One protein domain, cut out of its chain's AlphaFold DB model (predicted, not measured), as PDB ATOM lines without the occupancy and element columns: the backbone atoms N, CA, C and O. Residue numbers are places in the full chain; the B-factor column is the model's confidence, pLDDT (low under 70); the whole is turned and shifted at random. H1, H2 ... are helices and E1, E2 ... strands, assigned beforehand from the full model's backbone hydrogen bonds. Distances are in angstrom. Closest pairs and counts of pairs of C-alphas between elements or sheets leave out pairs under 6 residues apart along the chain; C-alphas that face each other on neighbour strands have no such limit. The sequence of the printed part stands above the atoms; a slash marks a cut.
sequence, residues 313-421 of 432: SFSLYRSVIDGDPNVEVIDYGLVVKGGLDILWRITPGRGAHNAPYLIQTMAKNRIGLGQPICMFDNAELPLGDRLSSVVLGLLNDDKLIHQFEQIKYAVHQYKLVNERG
ATOM      1  N   SER A 313      56.896  94.244  11.704       83.06
ATOM      2  CA  SER A 313      55.896  93.989  12.737       83.06
ATOM      3  C   SER A 313      55.020  92.777  12.411       83.06
ATOM      4  O   SER A 313      54.879  91.851  13.210       83.06
ATOM      5  N   PHE A 314      54.475  92.729  11.195       86.19
ATOM      6  CA  PHE A 314      53.647  91.606  10.760       86.19
ATOM      7  C   PHE A 314      54.459  90.346  10.438       86.19
ATOM      8  O   PHE A 314      53.932  89.242  10.544       86.19
ATOM      9  N   SER A 315      55.742  90.481  10.092       85.12
ATOM     10  CA  SER A 315      56.666  89.347   9.989       85.12
ATOM     11  C   SER A 315      56.927  88.707  11.360       85.12
ATOM     12  O   SER A 315      56.878  87.482  11.460       85.12
ATOM     13  N   LEU A 316      57.115  89.506  12.421       84.06
ATOM     14  CA  LEU A 316      57.192  89.009  13.801       84.06
ATOM     15  C   LEU A 316      55.903  88.278  14.183       84.06
ATOM     16  O   LEU A 316      55.957  87.127  14.610       84.06
ATOM     17  N   TYR A 317      54.758  88.915  13.956       85.31
ATOM     18  CA  TYR A 317      53.455  88.325  14.236       85.31
ATOM     19  C   TYR A 317      53.242  86.991  13.525       85.31
ATOM     20  O   TYR A 317      52.885  85.997  14.155       85.31
ATOM     21  N   ARG A 318      53.555  86.933  12.227       88.50
ATOM     22  CA  ARG A 318      53.507  85.692  11.457       88.50
ATOM     23  C   ARG A 318      54.421  84.621  12.056       88.50
ATOM     24  O   ARG A 318      53.989  83.483  12.169       88.50
ATOM     25  N   SER A 319      55.629  84.984  12.493       85.06
ATOM     26  CA  SER A 319      56.563  84.031  13.108       85.06
ATOM     27  C   SER A 319      56.086  83.472  14.452       85.06
ATOM     28  O   SER A 319      56.413  82.335  14.768       85.06
ATOM     29  N   VAL A 320      55.308  84.240  15.223       86.81
ATOM     30  CA  VAL A 320      54.676  83.754  16.462       86.81
ATOM     31  C   VAL A 320      53.579  82.741  16.139       86.81
ATOM     32  O   VAL A 320      53.514  81.703  16.781       86.81
ATOM     33  N   ILE A 321      52.751  83.023  15.131       90.06
ATOM     34  CA  ILE A 321      51.657  82.131  14.718       90.06
ATOM     35  C   ILE A 321      52.206  80.833  14.117       90.06
ATOM     36  O   ILE A 321      51.806  79.756  14.534       90.06
ATOM     37  N   ASP A 322      53.143  80.924  13.172       86.81
ATOM     38  CA  ASP A 322      53.726  79.740  12.527       86.81
ATOM     39  C   ASP A 322      54.584  78.904  13.495       86.81
ATOM     40  O   ASP A 322      54.814  77.722  13.257       86.81
ATOM     41  N   GLY A 323      55.091  79.528  14.563       84.94
ATOM     42  CA  GLY A 323      55.981  78.897  15.533       84.94
ATOM     43  C   GLY A 323      55.279  78.103  16.634       84.94
ATOM     44  O   GLY A 323      55.972  77.397  17.366       84.94
ATOM     45  N   ASP A 324      53.952  78.203  16.774       86.25
ATOM     46  CA  ASP A 324      53.213  77.535  17.849       86.25
ATOM     47  C   ASP A 324      51.972  76.791  17.316       86.25
ATOM     48  O   ASP A 324      51.035  77.423  16.818       86.25
ATOM     49  N   PRO A 325      51.907  75.450  17.444       90.25
ATOM     50  CA  PRO A 325      50.780  74.660  16.945       90.25
ATOM     51  C   PRO A 325      49.462  74.927  17.688       90.25
ATOM     52  O   PRO A 325      48.405  74.496  17.230       90.25
ATOM     53  N   ASN A 326      49.496  75.621  18.829       92.56
ATOM     54  CA  ASN A 326      48.303  76.015  19.573       92.56
ATOM     55  C   ASN A 326      47.623  77.267  19.001       92.56
ATOM     56  O   ASN A 326      46.608  77.709  19.546       92.56
ATOM     57  N   VAL A 327      48.162  77.851  17.930       94.19
ATOM     58  CA  VAL A 327      47.577  79.005  17.250       94.19
ATOM     59  C   VAL A 327      46.974  78.572  15.916       94.19
ATOM     60  O   VAL A 327      47.669  78.183  14.984       94.19
ATOM     61  N   GLU A 328      45.654  78.677  15.806       93.69
ATOM     62  CA  GLU A 328      44.898  78.358  14.597       93.69
ATOM     63  C   GLU A 328      44.445  79.645  13.894       93.69
ATOM     64  O   GLU A 328      43.818  80.519  14.496       93.69
ATOM     65  N   VAL A 329      44.725  79.759  12.594       90.75
ATOM     66  CA  VAL A 329      44.250  80.872  11.758       90.75
ATOM     67  C   VAL A 329      42.840  80.566  11.253       90.75
ATOM     68  O   VAL A 329      42.610  79.511  10.669       90.75
ATOM     69  N   ILE A 330      41.907  81.503  11.442       89.44
ATOM     70  CA  ILE A 330      40.516  81.410  10.968       89.44
ATOM     71  C   ILE A 330      40.195  82.578  10.024       89.44
ATOM     72  O   ILE A 330      40.906  83.581  10.019       89.44
ATOM     73  N   ASP A 331      39.095  82.496   9.269       80.38
ATOM     74  CA  ASP A 331      38.740  83.482   8.227       80.38
ATOM     75  C   ASP A 331      38.717  84.944   8.706       80.38
ATOM     76  O   ASP A 331      39.009  85.862   7.942       80.38
ATOM     77  N   TYR A 332      38.384  85.174   9.981       83.88
ATOM     78  CA  TYR A 332      38.292  86.512  10.570       83.88
ATOM     79  C   TYR A 332      39.060  86.626  11.892       83.88
ATOM     80  O   TYR A 332      38.510  87.054  12.908       83.88
ATOM     81  N   GLY A 333      40.328  86.205  11.897       87.94
ATOM     82  CA  GLY A 333      41.230  86.361  13.039       87.94
ATOM     83  C   GLY A 333      41.989  85.081  13.370       87.94
ATOM     84  O   GLY A 333      42.518  84.417  12.483       87.94
ATOM     85  N   LEU A 334      42.058  84.740  14.652       92.94
ATOM     86  CA  LEU A 334      42.755  83.545  15.126       92.94
ATOM     87  C   LEU A 334      42.116  82.962  16.388       92.94
ATOM     88  O   LEU A 334      41.384  83.648  17.111       92.94
ATOM     89  N   VAL A 335      42.436  81.700  16.648       94.44
ATOM     90  CA  VAL A 335      42.136  80.998  17.893       94.44
ATOM     91  C   VAL A 335      43.452  80.594  18.551       94.44
ATOM     92  O   VAL A 335      44.278  79.944  17.922       94.44
ATOM     93  N   VAL A 336      43.653  80.979  19.810       94.94
ATOM     94  CA  VAL A 336      44.783  80.551  20.642       94.94
ATOM     95  C   VAL A 336      44.283  79.541  21.657       94.94
ATOM     96  O   VAL A 336      43.351  79.823  22.410       94.94
ATOM     97  N   LYS A 337      44.927  78.385  21.714       95.12
ATOM     98  CA  LYS A 337      44.748  77.419  22.786       95.12
ATOM     99  C   LYS A 337      45.775  77.700  23.893       95.12
ATOM    100  O   LYS A 337      46.965  77.485  23.700       95.12
ATOM    101  N   GLY A 338      45.320  78.231  25.025       91.62
ATOM    102  CA  GLY A 338      46.187  78.584  26.155       91.62
ATOM    103  C   GLY A 338      46.675  77.374  26.960       91.62
ATOM    104  O   GLY A 338      46.151  76.265  26.816       91.62
ATOM    105  N   GLY A 339      47.653  77.588  27.843       89.50
ATOM    106  CA  GLY A 339      48.198  76.575  28.757       89.50
ATOM    107  C   GLY A 339      47.165  75.944  29.703       89.50
ATOM    108  O   GLY A 339      47.348  74.812  30.146       89.50
ATOM    109  N   LEU A 340      46.045  76.625  29.963       90.19
ATOM    110  CA  LEU A 340      44.895  76.094  30.708       90.19
ATOM    111  C   LEU A 340      43.902  75.281  29.852       90.19
ATOM    112  O   LEU A 340      42.813  74.970  30.337       90.19
ATOM    113  N   ASP A 341      44.247  74.948  28.603       90.75
ATOM    114  CA  ASP A 341      43.379  74.265  27.624       90.75
ATOM    115  C   ASP A 341      42.150  75.103  27.202       90.75
ATOM    116  O   ASP A 341      41.137  74.581  26.735       90.75
ATOM    117  N   ILE A 342      42.229  76.429  27.355       91.25
ATOM    118  CA  ILE A 342      41.153  77.369  27.011       91.25
ATOM    119  C   ILE A 342      41.327  77.852  25.578       91.25
ATOM    120  O   ILE A 342      42.431  78.175  25.144       91.25
ATOM    121  N   LEU A 343      40.214  77.944  24.850       93.69
ATOM    122  CA  LEU A 343      40.191  78.511  23.507       93.69
ATOM    123  C   LEU A 343      39.896  80.008  23.583       93.69
ATOM    124  O   LEU A 343      38.829  80.415  24.045       93.69
ATOM    125  N   TRP A 344      40.824  80.813  23.088       94.19
ATOM    126  CA  TRP A 344      40.722  82.261  23.000       94.19
ATOM    127  C   TRP A 344      40.592  82.693  21.549       94.19
ATOM    128  O   TRP A 344      41.447  82.390  20.727       94.19
ATOM    129  N   ARG A 345      39.551  83.449  21.227       93.56
ATOM    130  CA  ARG A 345      39.387  84.125  19.944       93.56
ATOM    131  C   ARG A 345      40.038  85.491  19.988       93.56
ATOM    132  O   ARG A 345      39.762  86.257  20.913       93.56
ATOM    133  N   ILE A 346      40.772  85.833  18.934       92.38
ATOM    134  CA  ILE A 346      41.158  87.214  18.648       92.38
ATOM    135  C   ILE A 346      40.629  87.595  17.271       92.38
ATOM    136  O   ILE A 346      40.958  86.939  16.282       92.38
ATOM    137  N   THR A 347      39.824  88.653  17.190       89.88
ATOM    138  CA  THR A 347      39.291  89.161  15.915       89.88
ATOM    139  C   THR A 347      39.486  90.665  15.783       89.88
ATOM    140  O   THR A 347      39.529  91.354  16.802       89.88
ATOM    141  N   PRO A 348      39.534  91.211  14.559       85.25
ATOM    142  CA  PRO A 348      39.443  92.651  14.347       85.25
ATOM    143  C   PRO A 348      38.164  93.223  14.968       85.25
ATOM    144  O   PRO A 348      37.110  92.582  14.957       85.25
ATOM    145  N   GLY A 349      38.254  94.423  15.534       81.12
ATOM    146  CA  GLY A 349      37.111  95.096  16.149       81.12
ATOM    147  C   GLY A 349      37.533  96.177  17.133       81.12
ATOM    148  O   GLY A 349      38.710  96.495  17.255       81.12
ATOM    149  N   ARG A 350      36.567  96.760  17.844       78.56
ATOM    150  CA  ARG A 350      36.842  97.702  18.937       78.56
ATOM    151  C   ARG A 350      36.721  96.973  20.267       78.56
ATOM    152  O   ARG A 350      35.617  96.796  20.770       78.56
ATOM    153  N   GLY A 351      37.854  96.521  20.790       76.12
ATOM    154  CA  GLY A 351      37.952  95.889  22.099       76.12
ATOM    155  C   GLY A 351      37.968  96.877  23.257       76.12
ATOM    156  O   GLY A 351      37.739  98.081  23.103       76.12
ATOM    157  N   ALA A 352      38.261  96.346  24.442       71.25
ATOM    158  CA  ALA A 352      38.401  97.145  25.650       71.25
ATOM    159  C   ALA A 352      39.442  98.263  25.459       71.25
ATOM    160  O   ALA A 352      40.465  98.073  24.803       71.25
ATOM    161  N   HIS A 353      39.154  99.446  26.008       73.06
ATOM    162  CA  HIS A 353      39.976 100.655  25.851       73.06
ATOM    163  C   HIS A 353      40.288 101.041  24.389       73.06
ATOM    164  O   HIS A 353      41.303 101.680  24.125       73.06
ATOM    165  N   ASN A 354      39.397 100.702  23.447       70.50
ATOM    166  CA  ASN A 354      39.554 100.936  22.006       70.50
ATOM    167  C   ASN A 354      40.734 100.186  21.360       70.50
ATOM    168  O   ASN A 354      41.239 100.623  20.322       70.50
ATOM    169  N   ALA A 355      41.156  99.052  21.929       76.06
ATOM    170  CA  ALA A 355      42.076  98.152  21.242       76.06
ATOM    171  C   ALA A 355      41.493  97.741  19.866       76.06
ATOM    172  O   ALA A 355      40.282  97.531  19.758       76.06
ATOM    173  N   PRO A 356      42.314  97.599  18.808       77.94
ATOM    174  CA  PRO A 356      41.877  97.270  17.446       77.94
ATOM    175  C   PRO A 356      41.513  95.785  17.267       77.94
ATOM    176  O   PRO A 356      41.366  95.300  16.144       77.94
ATOM    177  N   TYR A 357      41.386  95.055  18.373       84.56
ATOM    178  CA  TYR A 357      41.042  93.647  18.417       84.56
ATOM    179  C   TYR A 357      40.107  93.351  19.593       84.56
ATOM    180  O   TYR A 357      40.164  93.990  20.642       84.56
ATOM    181  N   LEU A 358      39.254  92.351  19.409       88.19
ATOM    182  CA  LEU A 358      38.393  91.758  20.424       88.19
ATOM    183  C   LEU A 358      39.032  90.456  20.899       88.19
ATOM    184  O   LEU A 358      39.420  89.640  20.067       88.19
ATOM    185  N   ILE A 359      39.111  90.258  22.215       91.19
ATOM    186  CA  ILE A 359      39.613  89.022  22.826       91.19
ATOM    187  C   ILE A 359      38.473  88.389  23.611       91.19
ATOM    188  O   ILE A 359      37.948  89.012  24.529       91.19
ATOM    189  N   GLN A 360      38.080  87.168  23.267       91.62
ATOM    190  CA  GLN A 360      36.983  86.455  23.930       91.62
ATOM    191  C   GLN A 360      37.315  84.977  24.074       91.62
ATOM    192  O   GLN A 360      37.974  84.406  23.215       91.62
ATOM    193  N   THR A 361      36.820  84.322  25.115       91.44
ATOM    194  CA  THR A 361      36.851  82.854  25.173       91.44
ATOM    195  C   THR A 361      35.875  82.251  24.162       91.44
ATOM    196  O   THR A 361      34.867  82.873  23.830       91.44
ATOM    197  N   MET A 362      36.130  81.036  23.686       88.69
ATOM    198  CA  MET A 362      35.234  80.288  22.796       88.69
ATOM    199  C   MET A 362      34.879  78.948  23.413       88.69
ATOM    200  O   MET A 362      35.764  78.247  23.872       88.69
ATOM    201  N   ALA A 363      33.620  78.530  23.374       82.81
ATOM    202  CA  ALA A 363      33.260  77.152  23.693       82.81
ATOM    203  C   ALA A 363      33.902  76.166  22.697       82.81
ATOM    204  O   ALA A 363      34.314  76.545  21.598       82.81
ATOM    205  N   LYS A 364      33.933  74.870  23.040       79.56
ATOM    206  CA  LYS A 364      34.479  73.822  22.152       79.56
ATOM    207  C   LYS A 364      33.781  73.744  20.787       79.56
ATOM    208  O   LYS A 364      34.404  73.360  19.805       79.56
ATOM    209  N   ASN A 365      32.518  74.161  20.700       77.75
ATOM    210  CA  ASN A 365      31.768  74.266  19.442       77.75
ATOM    211  C   ASN A 365      32.021  75.582  18.672       77.75
ATOM    212  O   ASN A 365      31.277  75.909  17.752       77.75
ATOM    213  N   ARG A 366      33.039  76.350  19.072       78.62
ATOM    214  CA  ARG A 366      33.460  77.622  18.479       78.62
ATOM    215  C   ARG A 366      32.477  78.794  18.624       78.62
ATOM    216  O   ARG A 366      32.618  79.797  17.924       78.62
ATOM    217  N   ILE A 367      31.535  78.734  19.566       81.06
ATOM    218  CA  ILE A 367      30.706  79.895  19.933       81.06
ATOM    219  C   ILE A 367      31.472  80.798  20.909       81.06
ATOM    220  O   ILE A 367      32.052  80.313  21.879       81.06
ATOM    221  N   GLY A 368      31.478  82.111  20.662       79.12
ATOM    222  CA  GLY A 368      32.083  83.094  21.568       79.12
ATOM    223  C   GLY A 368      31.354  83.158  22.913       79.12
ATOM    224  O   GLY A 368      30.126  83.163  22.957       79.12
ATOM    225  N   LEU A 369      32.113  83.212  24.005       80.56
ATOM    226  CA  LEU A 369      31.611  83.237  25.375       80.56
ATOM    227  C   LEU A 369      31.983  84.549  26.065       80.56
ATOM    228  O   LEU A 369      33.147  84.955  26.060       80.56
ATOM    229  N   GLY A 370      30.995  85.145  26.733       77.94
ATOM    230  CA  GLY A 370      31.182  86.311  27.588       77.94
ATOM    231  C   GLY A 370      31.510  87.609  26.841       77.94
ATOM    232  O   GLY A 370      31.493  87.699  25.611       77.94
ATOM    233  N   GLN A 371      31.787  88.648  27.626       80.12
ATOM    234  CA  GLN A 371      32.198  89.950  27.105       80.12
ATOM    235  C   GLN A 371      33.682  89.932  26.705       80.12
ATOM    236  O   GLN A 371      34.461  89.199  27.321       80.12
ATOM    237  N   PRO A 372      34.090  90.735  25.705       84.62
ATOM    238  CA  PRO A 372      35.497  90.894  25.366       84.62
ATOM    239  C   PRO A 372      36.331  91.326  26.573       84.62
ATOM    240  O   PRO A 372      35.952  92.247  27.299       84.62
ATOM    241  N   ILE A 373      37.475  90.678  26.774       86.50
ATOM    242  CA  ILE A 373      38.407  91.018  27.849       86.50
ATOM    243  C   ILE A 373      39.425  92.061  27.389       86.50
ATOM    244  O   ILE A 373      39.728  92.192  26.201       86.50
ATOM    245  N   CYS A 374      39.987  92.793  28.349       80.31
ATOM    246  CA  CYS A 374      41.145  93.637  28.124       80.31
ATOM    247  C   CYS A 374      42.424  92.868  28.447       80.31
ATOM    248  O   CYS A 374      42.588  92.355  29.552       80.31
ATOM    249  N   MET A 375      43.373  92.887  27.519       72.75
ATOM    250  CA  MET A 375      44.779  92.627  27.821       72.75
ATOM    251  C   MET A 375      45.562  93.924  27.658       72.75
ATOM    252  O   MET A 375      45.092  94.843  26.986       72.75
ATOM    253  N   PHE A 376      46.709  94.034  28.330       66.00
ATOM    254  CA  PHE A 376      47.550  95.221  28.216       66.00
ATOM    255  C   PHE A 376      47.882  95.486  26.744       66.00
ATOM    256  O   PHE A 376      48.433  94.625  26.060       66.00
ATOM    257  N   ASP A 377      47.547  96.686  26.283       62.47
ATOM    258  CA  ASP A 377      47.720  97.105  24.903       62.47
ATOM    259  C   ASP A 377      48.535  98.398  24.871       62.47
ATOM    260  O   ASP A 377      48.055  99.467  25.256       62.47
ATOM    261  N   ASN A 378      49.794  98.306  24.435       60.81
ATOM    262  CA  ASN A 378      50.619  99.489  24.236       60.81
ATOM    263  C   ASN A 378      50.408 100.031  22.819       60.81
ATOM    264  O   ASN A 378      51.028  99.557  21.864       60.81
ATOM    265  N   ALA A 379      49.561 101.053  22.695       60.16
ATOM    266  CA  ALA A 379      49.253 101.714  21.427       60.16
ATOM    267  C   ALA A 379      50.475 102.340  20.720       60.16
ATOM    268  O   ALA A 379      50.368 102.693  19.548       60.16
ATOM    269  N   GLU A 380      51.624 102.476  21.396       56.06
ATOM    270  CA  GLU A 380      52.870 102.969  20.789       56.06
ATOM    271  C   GLU A 380      53.557 101.936  19.883       56.06
ATOM    272  O   GLU A 380      54.375 102.305  19.039       56.06
ATOM    273  N   LEU A 381      53.240 100.648  20.044       63.88
ATOM    274  CA  LEU A 381      53.817  99.581  19.232       63.88
ATOM    275  C   LEU A 381      53.042  99.400  17.912       63.88
ATOM    276  O   LEU A 381      51.818  99.562  17.877       63.88
ATOM    277  N   PRO A 382      53.718  99.028  16.810       75.62
ATOM    278  CA  PRO A 382      53.042  98.602  15.589       75.62
ATOM    279  C   PRO A 382      52.055  97.449  15.850       75.62
ATOM    280  O   PRO A 382      52.239  96.642  16.761       75.62
ATOM    281  N   LEU A 383      50.985  97.366  15.052       79.50
ATOM    282  CA  LEU A 383      49.872  96.440  15.304       79.50
ATOM    283  C   LEU A 383      50.308  94.968  15.397       79.50
ATOM    284  O   LEU A 383      49.834  94.259  16.280       79.50
ATOM    285  N   GLY A 384      51.222  94.511  14.539       83.38
ATOM    286  CA  GLY A 384      51.726  93.137  14.589       83.38
ATOM    287  C   GLY A 384      52.451  92.815  15.902       83.38
ATOM    288  O   GLY A 384      52.253  91.738  16.454       83.38
ATOM    289  N   ASP A 385      53.213  93.750  16.473       79.62
ATOM    290  CA  ASP A 385      53.915  93.578  17.757       79.62
ATOM    291  C   ASP A 385      52.916  93.483  18.919       79.62
ATOM    292  O   ASP A 385      53.073  92.670  19.835       79.62
ATOM    293  N   ARG A 386      51.848  94.288  18.857       81.56
ATOM    294  CA  ARG A 386      50.740  94.252  19.824       81.56
ATOM    295  C   ARG A 386      50.012  92.916  19.761       81.56
ATOM    296  O   ARG A 386      49.876  92.256  20.785       81.56
ATOM    297  N   LEU A 387      49.628  92.478  18.561       85.69
ATOM    298  CA  LEU A 387      48.999  91.174  18.343       85.69
ATOM    299  C   LEU A 387      49.909  90.024  18.802       85.69
ATOM    300  O   LEU A 387      49.440  89.113  19.475       85.69
ATOM    301  N   SER A 388      51.213  90.103  18.521       85.69
ATOM    302  CA  SER A 388      52.207  89.126  18.992       85.69
ATOM    303  C   SER A 388      52.225  89.033  20.515       85.69
ATOM    304  O   SER A 388      52.208  87.939  21.070       85.69
ATOM    305  N   SER A 389      52.214  90.181  21.196       83.81
ATOM    306  CA  SER A 389      52.209  90.251  22.662       83.81
ATOM    307  C   SER A 389      50.940  89.638  23.256       83.81
ATOM    308  O   SER A 389      51.016  88.907  24.242       83.81
ATOM    309  N   VAL A 390      49.781  89.887  22.638       87.38
ATOM    310  CA  VAL A 390      48.510  89.281  23.054       87.38
ATOM    311  C   VAL A 390      48.534  87.767  22.852       87.38
ATOM    312  O   VAL A 390      48.225  87.041  23.791       87.38
ATOM    313  N   VAL A 391      48.939  87.283  21.672       89.81
ATOM    314  CA  VAL A 391      49.014  85.841  21.378       89.81
ATOM    315  C   VAL A 391      49.946  85.133  22.362       89.81
ATOM    316  O   VAL A 391      49.535  84.169  22.998       89.81
ATOM    317  N   LEU A 392      51.163  85.650  22.565       85.12
ATOM    318  CA  LEU A 392      52.123  85.090  23.523       85.12
ATOM    319  C   LEU A 392      51.606  85.126  24.966       85.12
ATOM    320  O   LEU A 392      51.863  84.201  25.740       85.12
ATOM    321  N   GLY A 393      50.876  86.179  25.331       85.75
ATOM    322  CA  GLY A 393      50.220  86.276  26.627       85.75
ATOM    323  C   GLY A 393      49.165  85.185  26.816       85.75
ATOM    324  O   GLY A 393      49.193  84.487  27.823       85.75
ATOM    325  N   LEU A 394      48.277  85.001  25.837       89.69
ATOM    326  CA  LEU A 394      47.202  84.002  25.883       89.69
ATOM    327  C   LEU A 394      47.718  82.559  25.837       89.69
ATOM    328  O   LEU A 394      47.140  81.693  26.487       89.69
ATOM    329  N   LEU A 395      48.827  82.299  25.139       86.56
ATOM    330  CA  LEU A 395      49.526  81.009  25.205       86.56
ATOM    331  C   LEU A 395      49.986  80.677  26.639       86.56
ATOM    332  O   LEU A 395      50.051  79.510  27.009       86.56
ATOM    333  N   ASN A 396      50.254  81.699  27.459       86.81
ATOM    334  CA  ASN A 396      50.643  81.593  28.870       86.81
ATOM    335  C   ASN A 396      49.505  82.024  29.823       86.81
ATOM    336  O   ASN A 396      49.744  82.683  30.845       86.81
ATOM    337  N   ASP A 397      48.250  81.721  29.481       87.25
ATOM    338  CA  ASP A 397      47.088  82.101  30.293       87.25
ATOM    339  C   ASP A 397      47.097  81.505  31.715       87.25
ATOM    340  O   ASP A 397      46.554  82.118  32.636       87.25
ATOM    341  N   ASP A 398      47.801  80.391  31.928       85.00
ATOM    342  CA  ASP A 398      48.105  79.780  33.227       85.00
ATOM    343  C   ASP A 398      48.858  80.728  34.170       85.00
ATOM    344  O   ASP A 398      48.664  80.698  35.385       85.00
ATOM    345  N   LYS A 399      49.674  81.628  33.615       87.06
ATOM    346  CA  LYS A 399      50.376  82.670  34.376       87.06
ATOM    347  C   LYS A 399      49.528  83.928  34.495       87.06
ATOM    348  O   LYS A 399      49.480  84.542  35.564       87.06
ATOM    349  N   LEU A 400      48.855  84.320  33.411       83.62
ATOM    350  CA  LEU A 400      48.075  85.558  33.375       83.62
ATOM    351  C   LEU A 400      46.833  85.518  34.271       83.62
ATOM    352  O   LEU A 400      46.435  86.558  34.800       83.62
ATOM    353  N   ILE A 401      46.245  84.339  34.496       85.19
ATOM    354  CA  ILE A 401      45.063  84.170  35.352       85.19
ATOM    355  C   ILE A 401      45.278  84.685  36.784       85.19
ATOM    356  O   ILE A 401      44.338  85.148  37.429       85.19
ATOM    357  N   HIS A 402      46.517  84.641  37.277       84.44
ATOM    358  CA  HIS A 402      46.883  85.110  38.613       84.44
ATOM    359  C   HIS A 402      47.158  86.617  38.677       84.44
ATOM    360  O   HIS A 402      47.304  87.164  39.766       84.44
ATOM    361  N   GLN A 403      47.238  87.284  37.523       83.50
ATOM    362  CA  GLN A 403      47.576  88.704  37.406       83.50
ATOM    363  C   GLN A 403      46.373  89.562  36.999       83.50
ATOM    364  O   GLN A 403      46.298  90.728  37.383       83.50
ATOM    365  N   PHE A 404      45.424  89.002  36.240       83.56
ATOM    366  CA  PHE A 404      44.305  89.748  35.666       83.56
ATOM    367  C   PHE A 404      42.953  89.111  36.009       83.56
ATOM    368  O   PHE A 404      42.595  88.047  35.501       83.56
ATOM    369  N   GLU A 405      42.142  89.815  36.804       85.38
ATOM    370  CA  GLU A 405      40.809  89.344  37.222       85.38
ATOM    371  C   GLU A 405      39.856  89.090  36.040       85.38
ATOM    372  O   GLU A 405      39.057  88.157  36.080       85.38
ATOM    373  N   GLN A 406      39.963  89.852  34.945       85.56
ATOM    374  CA  GLN A 406      39.138  89.629  33.747       85.56
ATOM    375  C   GLN A 406      39.438  88.284  33.070       85.56
ATOM    376  O   GLN A 406      38.517  87.610  32.612       85.56
ATOM    377  N   ILE A 407      40.710  87.869  33.054       86.69
ATOM    378  CA  ILE A 407      41.124  86.565  32.518       86.69
ATOM    379  C   ILE A 407      40.583  85.461  33.421       86.69
ATOM    380  O   ILE A 407      39.942  84.534  32.938       86.69
ATOM    381  N   LYS A 408      40.745  85.601  34.739       89.56
ATOM    382  CA  LYS A 408      40.196  84.667  35.731       89.56
ATOM    383  C   LYS A 408      38.685  84.489  35.610       89.56
ATOM    384  O   LYS A 408      38.201  83.358  35.634       89.56
ATOM    385  N   TYR A 409      37.946  85.581  35.428       88.88
ATOM    386  CA  TYR A 409      36.507  85.525  35.203       88.88
ATOM    387  C   TYR A 409      36.159  84.797  33.898       88.88
ATOM    388  O   TYR A 409      35.315  83.901  33.905       88.88
ATOM    389  N   ALA A 410      36.828  85.129  32.791       88.75
ATOM    390  CA  ALA A 410      36.591  84.486  31.500       88.75
ATOM    391  C   ALA A 410      36.907  82.978  31.531       88.75
ATOM    392  O   ALA A 410      36.108  82.174  31.051       88.75
ATOM    393  N   VAL A 411      38.002  82.578  32.189       88.81
ATOM    394  CA  VAL A 411      38.353  81.169  32.429       88.81
ATOM    395  C   VAL A 411      37.252  80.444  33.201       88.81
ATOM    396  O   VAL A 411      36.858  79.335  32.840       88.81
ATOM    397  N   HIS A 412      36.742  81.060  34.265       89.06
ATOM    398  CA  HIS A 412      35.674  80.474  35.067       89.06
ATOM    399  C   HIS A 412      34.390  80.278  34.248       89.06
ATOM    400  O   HIS A 412      33.792  79.205  34.294       89.06
ATOM    401  N   GLN A 413      33.997  81.275  33.447       85.56
ATOM    402  CA  GLN A 413      32.842  81.162  32.547       85.56
ATOM    403  C   GLN A 413      33.029  80.049  31.510       85.56
ATOM    404  O   GLN A 413      32.123  79.245  31.304       85.56
ATOM    405  N   TYR A 414      34.218  79.948  30.907       87.00
ATOM    406  CA  TYR A 414      34.549  78.868  29.979       87.00
ATOM    407  C   TYR A 414      34.381  77.487  30.630       87.00
ATOM    408  O   TYR A 414      33.774  76.594  30.033       87.00
ATOM    409  N   LYS A 415      34.893  77.299  31.853       86.50
ATOM    410  CA  LYS A 415      34.786  76.020  32.573       86.50
ATOM    411  C   LYS A 415      33.335  75.672  32.880       86.50
ATOM    412  O   LYS A 415      32.904  74.584  32.526       86.50
ATOM    413  N   LEU A 416      32.556  76.621  33.404       84.50
ATOM    414  CA  LEU A 416      31.132  76.412  33.686       84.50
ATOM    415  C   LEU A 416      30.334  75.975  32.451       84.50
ATOM    416  O   LEU A 416      29.497  75.081  32.545       84.50
ATOM    417  N   VAL A 417      30.573  76.605  31.298       81.25
ATOM    418  CA  VAL A 417      29.849  76.287  30.058       81.25
ATOM    419  C   VAL A 417      30.232  74.903  29.530       81.25
ATOM    420  O   VAL A 417      29.363  74.159  29.078       81.25
ATOM    421  N   ASN A 418      31.510  74.531  29.605       74.50
ATOM    422  CA  ASN A 418      31.984  73.254  29.071       74.50
ATOM    423  C   ASN A 418      31.785  72.069  30.039       74.50
ATOM    424  O   ASN A 418      31.634  70.944  29.570       74.50
ATOM    425  N   GLU A 419      31.736  72.295  31.356       72.31
ATOM    426  CA  GLU A 419      31.373  71.280  32.361       72.31
ATOM    427  C   GLU A 419      29.880  70.926  32.310       72.31
ATOM    428  O   GLU A 419      29.503  69.788  32.573       72.31
ATOM    429  N   ARG A 420      29.026  71.884  31.928       62.59
ATOM    430  CA  ARG A 420      27.569  71.695  31.839       62.59
ATOM    431  C   ARG A 420      27.090  70.961  30.585       62.59
ATOM    432  O   ARG A 420      25.892  70.750  30.486       62.59
ATOM    433  N   GLY A 421      27.985  70.584  29.665       54.53
ATOM    434  CA  GLY A 421      27.679  69.759  28.488       54.53
ATOM    435  C   GLY A 421      26.436  70.211  27.711       54.53
ATOM    436  O   GLY A 421      25.385  69.626  27.893       54.53
TER     437      GLY A 421
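AT A GLANCE: This is residues 313 to 421 of the 432 residues of an uncharacterized protein of Candidatus Poseidoniales archaeon (UniProt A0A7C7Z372). A strongly twisted four-strand sheet has two helices over one face, H2 over its inner strands and H4 by the edge strand E4, making two layers; H1 packs side by side with H2. A long loop, residues 363 to 382, leads from E4 to H2. The 109 printed residues run H1 E1 E2 E3 E4 H2 H3 H4, class mixed; the sheet, order E1 E2 E3 E4, is antiparallel, a meander in which each strand is the neighbour of the one before. The whole is compact, radius of gyration of the C-alphas 13.1 A, spanning 41 by 28 by 25 A.

IN THESE COORDINATES: H1, residues 313 to 322, begins at C-alpha 313 (55.896, 93.989, 12.737) and is 14.4 A long. E1 is 327 to 330, E2 333 to 337, E3 343 to 348, 16.9 A, and E4 357 to 362, 15.2 A. H2 is 383 to 395, 18.3 A, and H3 397 to 400. H4, 405 to 419, 21.0 A, ends at C-alpha 419 (31.373, 71.280, 32.361).

HOW THE PARTS SIT: Three hairpins make the sheet: E1 and E2 (N 328 and O 335, 2.8 A), E2 and E3 (N 336 and O 344, 2.8 A), E3 and E4 (N 345 and O 360, 2.7 A). H2 is on the sheet at a height of 8.9 A, over E2 and E3, and runs along the strands, at 6 degrees to E2 on the local plane; the closest C-alphas of H2 and E2 are those of Leu 395 and Lys 337, 6.4 A. H1 touches H2, closest C-alphas Phe 314 and Gly 384, 4.5 A, at a shallow tilt of 28 degrees, the same way. H1 only grazes the sheet, with residues 320 to 322. H4 is on the sheet; the closest C-alphas of H4 and E4 are those of Ala 410 and Thr 361, 6.5 A. H3 is not on the sheet; it is close to but not clearly touching H4, closest C-alphas Leu 400 and Ile 407, 7.1 A. H2 and H4 are apart. In H1, H2 and H4 every O i to N i+4 pair is within hydrogen-bond range; H3 is too short for one.

THE WHOLE: The C-alphas of Glu 380 and Gly 421 are the two farthest apart, 42.4 A. The printed part has no cut. The link E4 to H2 is long; residues 368 to 369 in it pair antiparallel with 361 to 362 of E4. The mean pLDDT of the printed part is 83.5, with residues 376 to 381 and 420 to 421 under 70.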